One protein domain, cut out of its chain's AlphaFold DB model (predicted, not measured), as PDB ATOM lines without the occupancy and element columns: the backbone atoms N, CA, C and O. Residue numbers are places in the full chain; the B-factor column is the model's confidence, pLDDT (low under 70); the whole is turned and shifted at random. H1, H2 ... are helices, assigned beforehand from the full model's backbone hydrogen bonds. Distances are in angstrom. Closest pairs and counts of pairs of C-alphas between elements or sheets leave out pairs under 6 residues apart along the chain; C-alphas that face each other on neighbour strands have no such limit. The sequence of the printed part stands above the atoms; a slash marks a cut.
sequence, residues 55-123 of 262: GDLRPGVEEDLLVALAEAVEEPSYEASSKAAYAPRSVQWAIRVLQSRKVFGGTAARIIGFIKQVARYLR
ATOM      1  N   GLY A  55      95.554 154.796 210.482       81.25
ATOM      2  CA  GLY A  55      95.133 156.201 210.469       81.25
ATOM      3  C   GLY A  55      96.188 157.192 209.959       81.25
ATOM      4  O   GLY A  55      95.842 158.339 209.708       81.25
ATOM      5  N   ASP A  56      97.445 156.772 209.785       84.75
ATOM      6  CA  ASP A  56      98.489 157.634 209.225       84.75
ATOM      7  C   ASP A  56      98.416 157.730 207.697       84.75
ATOM      8  O   ASP A  56      99.075 158.597 207.122       84.75
ATOM      9  N   LEU A  57      97.673 156.840 207.026       86.62
ATOM     10  CA  LEU A  57      97.520 156.858 205.570       86.62
ATOM     11  C   LEU A  57      96.773 158.110 205.115       86.62
ATOM     12  O   LEU A  57      95.738 158.476 205.670       86.62
ATOM     13  N   ARG A  58      97.310 158.764 204.086       89.56
ATOM     14  CA  ARG A  58      96.708 159.957 203.488       89.56
ATOM     15  C   ARG A  58      95.874 159.584 202.257       89.56
ATOM     16  O   ARG A  58      96.351 158.799 201.439       89.56
ATOM     17  N   PRO A  59      94.687 160.183 202.062       90.50
ATOM     18  CA  PRO A  59      93.912 159.989 200.838       90.50
ATOM     19  C   PRO A  59      94.700 160.319 199.563       90.50
ATOM     20  O   PRO A  59      95.577 161.188 199.569       90.50
ATOM     21  N   GLY A  60      94.354 159.653 198.459       91.25
ATOM     22  CA  GLY A  60      95.047 159.769 197.172       91.25
ATOM     23  C   GLY A  60      96.133 158.706 197.022       91.25
ATOM     24  O   GLY A  60      95.885 157.537 197.303       91.25
ATOM     25  N   VAL A  61      97.343 159.106 196.615       93.06
ATOM     26  CA  VAL A  61      98.407 158.169 196.204       93.06
ATOM     27  C   VAL A  61      98.734 157.088 197.247       93.06
ATOM     28  O   VAL A  61      98.998 155.953 196.865       93.06
ATOM     29  N   GLU A  62      98.700 157.387 198.554       94.00
ATOM     30  CA  GLU A  62      99.011 156.380 199.582       94.00
ATOM     31  C   GLU A  62      97.918 155.300 199.666       94.00
ATOM     32  O   GLU A  62      98.224 154.105 199.680       94.00
ATOM     33  N   GLU A  63      96.644 155.698 199.697       93.81
ATOM     34  CA  GLU A  63      95.515 154.761 199.695       93.81
ATOM     35  C   GLU A  63      95.433 153.978 198.379       93.81
ATOM     36  O   GLU A  63      95.262 152.759 198.412       93.81
ATOM     37  N   ASP A  64      95.629 154.647 197.239       93.56
ATOM     38  CA  ASP A  64      95.594 154.027 195.913       93.56
ATOM     39  C   ASP A  64      96.696 152.971 195.760       93.56
ATOM     40  O   ASP A  64      96.442 151.868 195.273       93.56
ATOM     41  N   LEU A  65      97.919 153.267 196.221       93.19
ATOM     42  CA  LEU A  65      99.020 152.301 196.238       93.19
ATOM     43  C   LEU A  65      98.695 151.097 197.124       93.19
ATOM     44  O   LEU A  65      98.951 149.958 196.733       93.19
ATOM     45  N   LEU A  66      98.135 151.329 198.314       92.88
ATOM     46  CA  LEU A  66      97.777 150.252 199.231       92.88
ATOM     47  C   LEU A  66      96.721 149.323 198.617       92.88
ATOM     48  O   LEU A  66      96.857 148.102 198.704       92.88
ATOM     49  N   VAL A  67      95.686 149.902 198.008       91.38
ATOM     50  CA  VAL A  67      94.612 149.158 197.343       91.38
ATOM     51  C   VAL A  67      95.165 148.373 196.157       91.38
ATOM     52  O   VAL A  67      94.952 147.165 196.103       91.38
ATOM     53  N   ALA A  68      95.964 148.997 195.286       91.62
ATOM     54  CA  ALA A  68      96.559 148.326 194.130       91.62
ATOM     55  C   ALA A  68      97.447 147.129 194.526       91.62
ATOM     56  O   ALA A  68      97.438 146.089 193.864       91.62
ATOM     57  N   LEU A  69      98.196 147.235 195.632       90.38
ATOM     58  CA  LEU A  69      98.966 146.107 196.165       90.38
ATOM     59  C   LEU A  69      98.075 144.985 196.703       90.38
ATOM     60  O   LEU A  69      98.458 143.823 196.620       90.38
ATOM     61  N   ALA A  70      96.927 145.298 197.300       89.06
ATOM     62  CA  ALA A  70      96.017 144.275 197.803       89.06
ATOM     63  C   ALA A  70      95.255 143.569 196.673       89.06
ATOM     64  O   ALA A  70      95.126 142.347 196.708       89.06
ATOM     65  N   GLU A  71      94.830 144.308 195.648       88.12
ATOM     66  CA  GLU A  71      94.180 143.758 194.447       88.12
ATOM     67  C   GLU A  71      95.092 142.772 193.714       88.12
ATOM     68  O   GLU A  71      94.638 141.763 193.193       88.12
ATOM     69  N   ALA A  72      96.402 143.000 193.745       82.12
ATOM     70  CA  ALA A  72      97.386 142.085 193.181       82.12
ATOM     71  C   ALA A  72      97.462 140.700 193.851       82.12
ATOM     72  O   ALA A  72      98.093 139.784 193.321       82.12
ATOM     73  N   VAL A  73      96.920 140.563 195.059       80.12
ATOM     74  CA  VAL A  73      97.105 139.390 195.924       80.12
ATOM     75  C   VAL A  73      95.881 138.467 195.941       80.12
ATOM     76  O   VAL A  73      95.985 137.299 196.352       80.12
ATOM     77  N   GLU A  74      94.734 138.978 195.504       68.50
ATOM     78  CA  GLU A  74      93.426 138.326 195.536       68.50
ATOM     79  C   GLU A  74      92.786 138.382 194.136       68.50
ATOM     80  O   GLU A  74      92.904 139.387 193.447       68.50
ATOM     81  N   GLU A  75      92.101 137.318 193.696       54.50
ATOM     82  CA  GLU A  75      91.173 137.451 192.562       54.50
ATOM     83  C   GLU A  75      89.910 138.204 193.023       54.50
ATOM     84  O   GLU A  75      89.497 138.057 194.176       54.50
ATOM     85  N   PRO A  76      89.283 139.025 192.160       45.78
ATOM     86  CA  PRO A  76      88.325 140.044 192.570       45.78
ATOM     87  C   PRO A  76      86.958 139.436 192.917       45.78
ATOM     88  O   PRO A  76      86.024 139.465 192.120       45.78
ATOM     89  N   SER A  77      86.799 138.916 194.131       44.53
ATOM     90  CA  SER A  77      85.481 138.692 194.727       44.53
ATOM     91  C   SER A  77      85.431 139.346 196.101       44.53
ATOM     92  O   SER A  77      85.919 138.800 197.088       44.53
ATOM     93  N   TYR A  78      84.854 140.545 196.158       52.34
ATOM     94  CA  TYR A  78      84.687 141.295 197.396       52.34
ATOM     95  C   TYR A  78      83.263 141.133 197.939       52.34
ATOM     96  O   TYR A  78      82.312 141.629 197.339       52.34
ATOM     97  N   GLU A  79      83.122 140.520 199.118       41.66
ATOM     98  CA  GLU A  79      81.972 140.742 200.001       41.66
ATOM     99  C   GLU A  79      82.423 141.498 201.258       41.66
ATOM    100  O   GLU A  79      83.246 141.039 202.055       41.66
ATOM    101  N   ALA A  80      81.885 142.705 201.428       47.72
ATOM    102  CA  ALA A  80      82.221 143.593 202.531       47.72
ATOM    103  C   ALA A  80      81.594 143.121 203.851       47.72
ATOM    104  O   ALA A  80      80.371 143.097 203.979       47.72
ATOM    105  N   SER A  81      82.407 142.901 204.890       38.94
ATOM    106  CA  SER A  81      81.899 142.822 206.265       38.94
ATOM    107  C   SER A  81      82.826 143.452 207.319       38.94
ATOM    108  O   SER A  81      83.954 143.019 207.560       38.94
ATOM    109  N   SER A  82      82.235 144.464 207.966       42.44
ATOM    110  CA  SER A  82      82.397 144.988 209.334       42.44
ATOM    111  C   SER A  82      83.606 145.861 209.761       42.44
ATOM    112  O   SER A  82      84.750 145.423 209.828       42.44
ATOM    113  N   LYS A  83      83.217 147.098 210.136       48.97
ATOM    114  CA  LYS A  83      83.505 147.939 211.325       48.97
ATOM    115  C   LYS A  83      84.951 148.096 211.844       48.97
ATOM    116  O   LYS A  83      85.285 147.587 212.908       48.97
ATOM    117  N   ALA A  84      85.693 149.027 211.246       45.09
ATOM    118  CA  ALA A  84      86.520 149.988 211.990       45.09
ATOM    119  C   ALA A  84      86.131 151.426 211.587       45.09
ATOM    120  O   ALA A  84      85.830 151.682 210.423       45.09
ATOM    121  N   ALA A  85      86.076 152.355 212.545       53.19
ATOM    122  CA  ALA A  85      85.457 153.677 212.376       53.19
ATOM    123  C   ALA A  85      86.401 154.786 211.859       53.19
ATOM    124  O   ALA A  85      86.001 155.944 211.850       53.19
ATOM    125  N   TYR A  86      87.634 154.466 211.444       62.91
ATOM    126  CA  TYR A  86      88.675 155.489 211.218       62.91
ATOM    127  C   TYR A  86      89.430 155.402 209.875       62.91
ATOM    128  O   TYR A  86      90.360 156.162 209.654       62.91
ATOM    129  N   ALA A  87      89.050 154.500 208.961       72.88
ATOM    130  CA  ALA A  87      89.648 154.403 207.620       72.88
ATOM    131  C   ALA A  87      88.617 153.898 206.590       72.88
ATOM    132  O   ALA A  87      87.696 153.174 206.989       72.88
ATOM    133  N   PRO A  88      88.750 154.212 205.286       83.50
ATOM    134  CA  PRO A  88      87.875 153.670 204.243       83.50
ATOM    135  C   PRO A  88      87.829 152.132 204.242       83.50
ATOM    136  O   PRO A  88      88.790 151.457 204.617       83.50
ATOM    137  N   ARG A  89      86.709 151.540 203.806       83.44
ATOM    138  CA  ARG A  89      86.539 150.069 203.791       83.44
ATOM    139  C   ARG A  89      87.558 149.363 202.892       83.44
ATOM    140  O   ARG A  89      88.019 148.284 203.254       83.44
ATOM    141  N   SER A  90      87.908 149.980 201.765       83.12
ATOM    142  CA  SER A  90      88.957 149.511 200.851       83.12
ATOM    143  C   SER A  90      90.310 149.432 201.559       83.12
ATOM    144  O   SER A  90      90.960 148.397 201.519       83.12
ATOM    145  N   VAL A  91      90.686 150.463 202.319       85.12
ATOM    146  CA  VAL A  91      91.925 150.492 203.116       85.12
ATOM    147  C   VAL A  91      91.940 149.387 204.179       85.12
ATOM    148  O   VAL A  91      92.936 148.680 204.333       85.12
ATOM    149  N   GLN A  92      90.826 149.184 204.891       83.62
ATOM    150  CA  GLN A  92      90.718 148.118 205.898       83.62
ATOM    151  C   GLN A  92      90.879 146.719 205.288       83.62
ATOM    152  O   GLN A  92      91.568 145.868 205.858       83.62
ATOM    153  N   TRP A  93      90.244 146.477 204.139       86.12
ATOM    154  CA  TRP A  93      90.396 145.236 203.379       86.12
ATOM    155  C   TRP A  93      91.842 145.051 202.914       86.12
ATOM    156  O   TRP A  93      92.431 144.004 203.181       86.12
ATOM    157  N   ALA A  94      92.439 146.085 202.325       84.94
ATOM    158  CA  ALA A  94      93.775 146.009 201.761       84.94
ATOM    159  C   ALA A  94      94.831 145.646 202.815       84.94
ATOM    160  O   ALA A  94      95.629 144.728 202.614       84.94
ATOM    161  N   ILE A  95      94.781 146.278 203.995       84.12
ATOM    162  CA  ILE A  95      95.649 145.913 205.127       84.12
ATOM    163  C   ILE A  95      95.463 144.441 205.508       84.12
ATOM    164  O   ILE A  95      96.449 143.718 205.648       84.12
ATOM    165  N   ARG A  96      94.217 143.969 205.638       84.25
ATOM    166  CA  ARG A  96      93.917 142.580 206.017       84.25
ATOM    167  C   ARG A  96      94.486 141.578 205.009       84.25
ATOM    168  O   ARG A  96      95.123 140.605 205.420       84.25
ATOM    169  N   VAL A  97      94.290 141.821 203.713       84.81
ATOM    170  CA  VAL A  97      94.794 140.963 202.631       84.81
ATOM    171  C   VAL A  97      96.316 140.883 202.681       84.81
ATOM    172  O   VAL A  97      96.877 139.788 202.788       84.81
ATOM    173  N   LEU A  98      96.990 142.033 202.705       84.56
ATOM    174  CA  LEU A  98      98.451 142.108 202.711       84.56
ATOM    175  C   LEU A  98      99.061 141.465 203.967       84.56
ATOM    176  O   LEU A  98     100.068 140.754 203.880       84.56
ATOM    177  N   GLN A  99      98.420 141.629 205.129       83.94
ATOM    178  CA  GLN A  99      98.824 140.956 206.365       83.94
ATOM    179  C   GLN A  99      98.673 139.434 206.279       83.94
ATOM    180  O   GLN A  99      99.609 138.711 206.630       83.94
ATOM    181  N   SER A 100      97.536 138.937 205.777       80.88
ATOM    182  CA  SER A 100      97.270 137.493 205.648       80.88
ATOM    183  C   SER A 100      98.306 136.782 204.774       80.88
ATOM    184  O   SER A 100      98.659 135.622 204.996       80.88
ATOM    185  N   ARG A 101      98.857 137.518 203.808       78.94
ATOM    186  CA  ARG A 101      99.836 137.036 202.834       78.94
ATOM    187  C   ARG A 101     101.275 137.292 203.258       78.94
ATOM    188  O   ARG A 101     102.199 136.949 202.526       78.94
ATOM    189  N   LYS A 102     101.463 137.817 204.474       79.81
ATOM    190  CA  LYS A 102     102.759 138.136 205.083       79.81
ATOM    191  C   LYS A 102     103.617 139.048 204.203       79.81
ATOM    192  O   LYS A 102     104.845 139.004 204.288       79.81
ATOM    193  N   VAL A 103     102.981 139.905 203.401       77.19
ATOM    194  CA  VAL A 103     103.679 140.938 202.630       77.19
ATOM    195  C   VAL A 103     104.426 141.830 203.623       77.19
ATOM    196  O   VAL A 103     103.881 142.202 204.665       77.19
ATOM    197  N   PHE A 104     105.713 142.073 203.370       77.94
ATOM    198  CA  PHE A 104     106.622 142.760 204.300       77.94
ATOM    199  C   PHE A 104     106.623 142.186 205.733       77.94
ATOM    200  O   PHE A 104     106.693 142.921 206.719       77.94
ATOM    201  N   GLY A 105     106.508 140.864 205.877       77.56
ATOM    202  CA  GLY A 105     106.483 140.198 207.182       77.56
ATOM    203  C   GLY A 105     105.144 140.300 207.923       77.56
ATOM    204  O   GLY A 105     105.081 139.965 209.103       77.56
ATOM    205  N   GLY A 106     104.074 140.754 207.258       74.88
ATOM    206  CA  GLY A 106     102.702 140.743 207.783       74.88
ATOM    207  C   GLY A 106     102.386 141.845 208.798       74.88
ATOM    208  O   GLY A 106     101.375 141.778 209.495       74.88
ATOM    209  N   THR A 107     103.241 142.863 208.914       82.06
ATOM    210  CA  THR A 107     103.039 143.980 209.848       82.06
ATOM    211  C   THR A 107     102.438 145.182 209.121       82.06
ATOM    212  O   THR A 107     103.059 145.692 208.190       82.06
ATOM    213  N   ALA A 108     101.292 145.695 209.588       81.94
ATOM    214  CA  ALA A 108     100.660 146.894 209.022       81.94
ATOM    215  C   ALA A 108     101.634 148.080 208.955       81.94
ATOM    216  O   ALA A 108     101.739 148.731 207.925       81.94
ATOM    217  N   ALA A 109     102.437 148.287 210.000       83.62
ATOM    218  CA  ALA A 109     103.415 149.367 210.034       83.62
ATOM    219  C   ALA A 109     104.502 149.265 208.945       83.62
ATOM    220  O   ALA A 109     104.940 150.284 208.422       83.62
ATOM    221  N   ARG A 110     104.920 148.047 208.563       83.25
ATOM    222  CA  ARG A 110     105.887 147.845 207.468       83.25
ATOM    223  C   ARG A 110     105.251 148.069 206.102       83.25
ATOM    224  O   ARG A 110     105.876 148.689 205.252       83.25
ATOM    225  N   ILE A 111     104.012 147.604 205.922       85.75
ATOM    226  CA  ILE A 111     103.223 147.863 204.711       85.75
ATOM    227  C   ILE A 111     103.039 149.374 204.530       85.75
ATOM    228  O   ILE A 111     103.402 149.916 203.493       85.75
ATOM    229  N   ILE A 112     102.557 150.073 205.559       86.75
ATOM    230  CA  ILE A 112     102.329 151.523 205.514       86.75
ATOM    231  C   ILE A 112     103.652 152.279 205.352       86.75
ATOM    232  O   ILE A 112     103.708 153.245 204.600       86.75
ATOM    233  N   GLY A 113     104.729 151.820 205.995       87.94
ATOM    234  CA  GLY A 113     106.068 152.379 205.804       87.94
ATOM    235  C   GLY A 113     106.502 152.348 204.342       87.94
ATOM    236  O   GLY A 113     106.883 153.384 203.807       87.94
ATOM    237  N   PHE A 114     106.351 151.204 203.671       87.25
ATOM    238  CA  PHE A 114     106.623 151.086 202.239       87.25
ATOM    239  C   PHE A 114     105.785 152.072 201.410       87.25
ATOM    240  O   PHE A 114     106.343 152.834 200.620       87.25
ATOM    241  N   ILE A 115     104.466 152.111 201.632       91.62
ATOM    242  CA  ILE A 115     103.552 153.027 200.929       91.62
ATOM    243  C   ILE A 115     104.009 154.481 201.080       91.62
ATOM    244  O   ILE A 115     104.113 155.208 200.093       91.62
ATOM    245  N   LYS A 116     104.338 154.892 202.305       91.06
ATOM    246  CA  LYS A 116     104.787 156.253 202.603       91.06
ATOM    247  C   LYS A 116     106.120 156.597 201.957       91.06
ATOM    248  O   LYS A 116     106.290 157.729 201.519       91.06
ATOM    249  N   GLN A 117     107.052 155.650 201.865       90.75
ATOM    250  CA  GLN A 117     108.319 155.873 201.167       90.75
ATOM    251  C   GLN A 117     108.100 156.128 199.672       90.75
ATOM    252  O   GLN A 117     108.629 157.104 199.141       90.75
ATOM    253  N   VAL A 118     107.278 155.301 199.017       93.25
ATOM    254  CA  VAL A 118     106.933 155.478 197.596       93.25
ATOM    255  C   VAL A 118     106.211 156.811 197.383       93.25
ATOM    256  O   VAL A 118     106.620 157.604 196.539       93.25
ATOM    257  N   ALA A 119     105.185 157.099 198.187       93.44
ATOM    258  CA  ALA A 119     104.419 158.338 198.090       93.44
ATOM    259  C   ALA A 119     105.280 159.586 198.324       93.44
ATOM    260  O   ALA A 119     105.131 160.570 197.602       93.44
ATOM    261  N   ARG A 120     106.208 159.548 199.291       93.62
ATOM    262  CA  ARG A 120     107.141 160.654 199.531       93.62
ATOM    263  C   ARG A 120     108.003 160.908 198.302       93.62
ATOM    264  O   ARG A 120     108.063 162.042 197.854       93.62
ATOM    265  N   TYR A 121     108.608 159.873 197.720       95.69
ATOM    266  CA  TYR A 121     109.399 160.042 196.500       95.69
ATOM    267  C   TYR A 121     108.595 160.660 195.343       95.69
ATOM    268  O   TYR A 121     109.108 161.517 194.633       95.69
ATOM    269  N   LEU A 122     107.332 160.260 195.171       95.25
ATOM    270  CA  LEU A 122     106.492 160.743 194.070       95.25
ATOM    271  C   LEU A 122     105.951 162.169 194.275       95.25
ATOM    272  O   LEU A 122     105.639 162.833 193.291       95.25
ATOM    273  N   ARG A 123     105.795 162.635 195.522       94.62
ATOM    274  CA  ARG A 123     105.034 163.864 195.839       94.62
ATOM    275  C   ARG A 123     105.815 164.959 196.558       94.62
ATOM    276  O   ARG A 123     105.331 166.086 196.617       94.62
TER     277      ARG A 123
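This is residues 55 to 123 of the 262 residues of a protein of Kitasatospora albolonga (UniProt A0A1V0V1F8). Three helices, H1, H2 and H4, cross steeply in a small triangle, each touching the other two; tiny H3 sits at the turn from H2 to H4. Residues 72 to 88 form a wide loop from H1 to H2. The printed part has 69 residues, 43 of them in the named helices H1, H2, H3 and H4, in that order along the chain, with no named strand; its class is all helix, and it is compact, with a radius of gyration of the C-alphas of 11.6 A and spans of 34 by 24 by 19 A.

H1, residues 61 to 71, touches H2, residues 89 to 100, the same way at a steep tilt of 55 degrees; the closest C-alphas, of Ala 70 and Ala 94, are 4.9 A apart. Residues 112 to 119 of H4, residues 108 to 123, touch H1 at a steep tilt of 52 degrees, opposite ways; the closest C-alphas are those of Glu 62 and Ile 115, 5.8 A. H3, residues 103 to 106, is apart from H1. In H1, H2 and H4 every O i to N i+4 pair is within hydrogen-bond range; H3 is too short for one.

H1, 15.1 A long, begins at C-alpha 61 (98.407, 158.169, 196.204). H2 measures 16.6 A, H3 5.2 A. H4, 21.9 A, ends at C-alpha 123 (105.034, 163.864, 195.839).

The printed part has no cut; the H1 to H2 link is long. Residues 74 to 86 are under pLDDT 70.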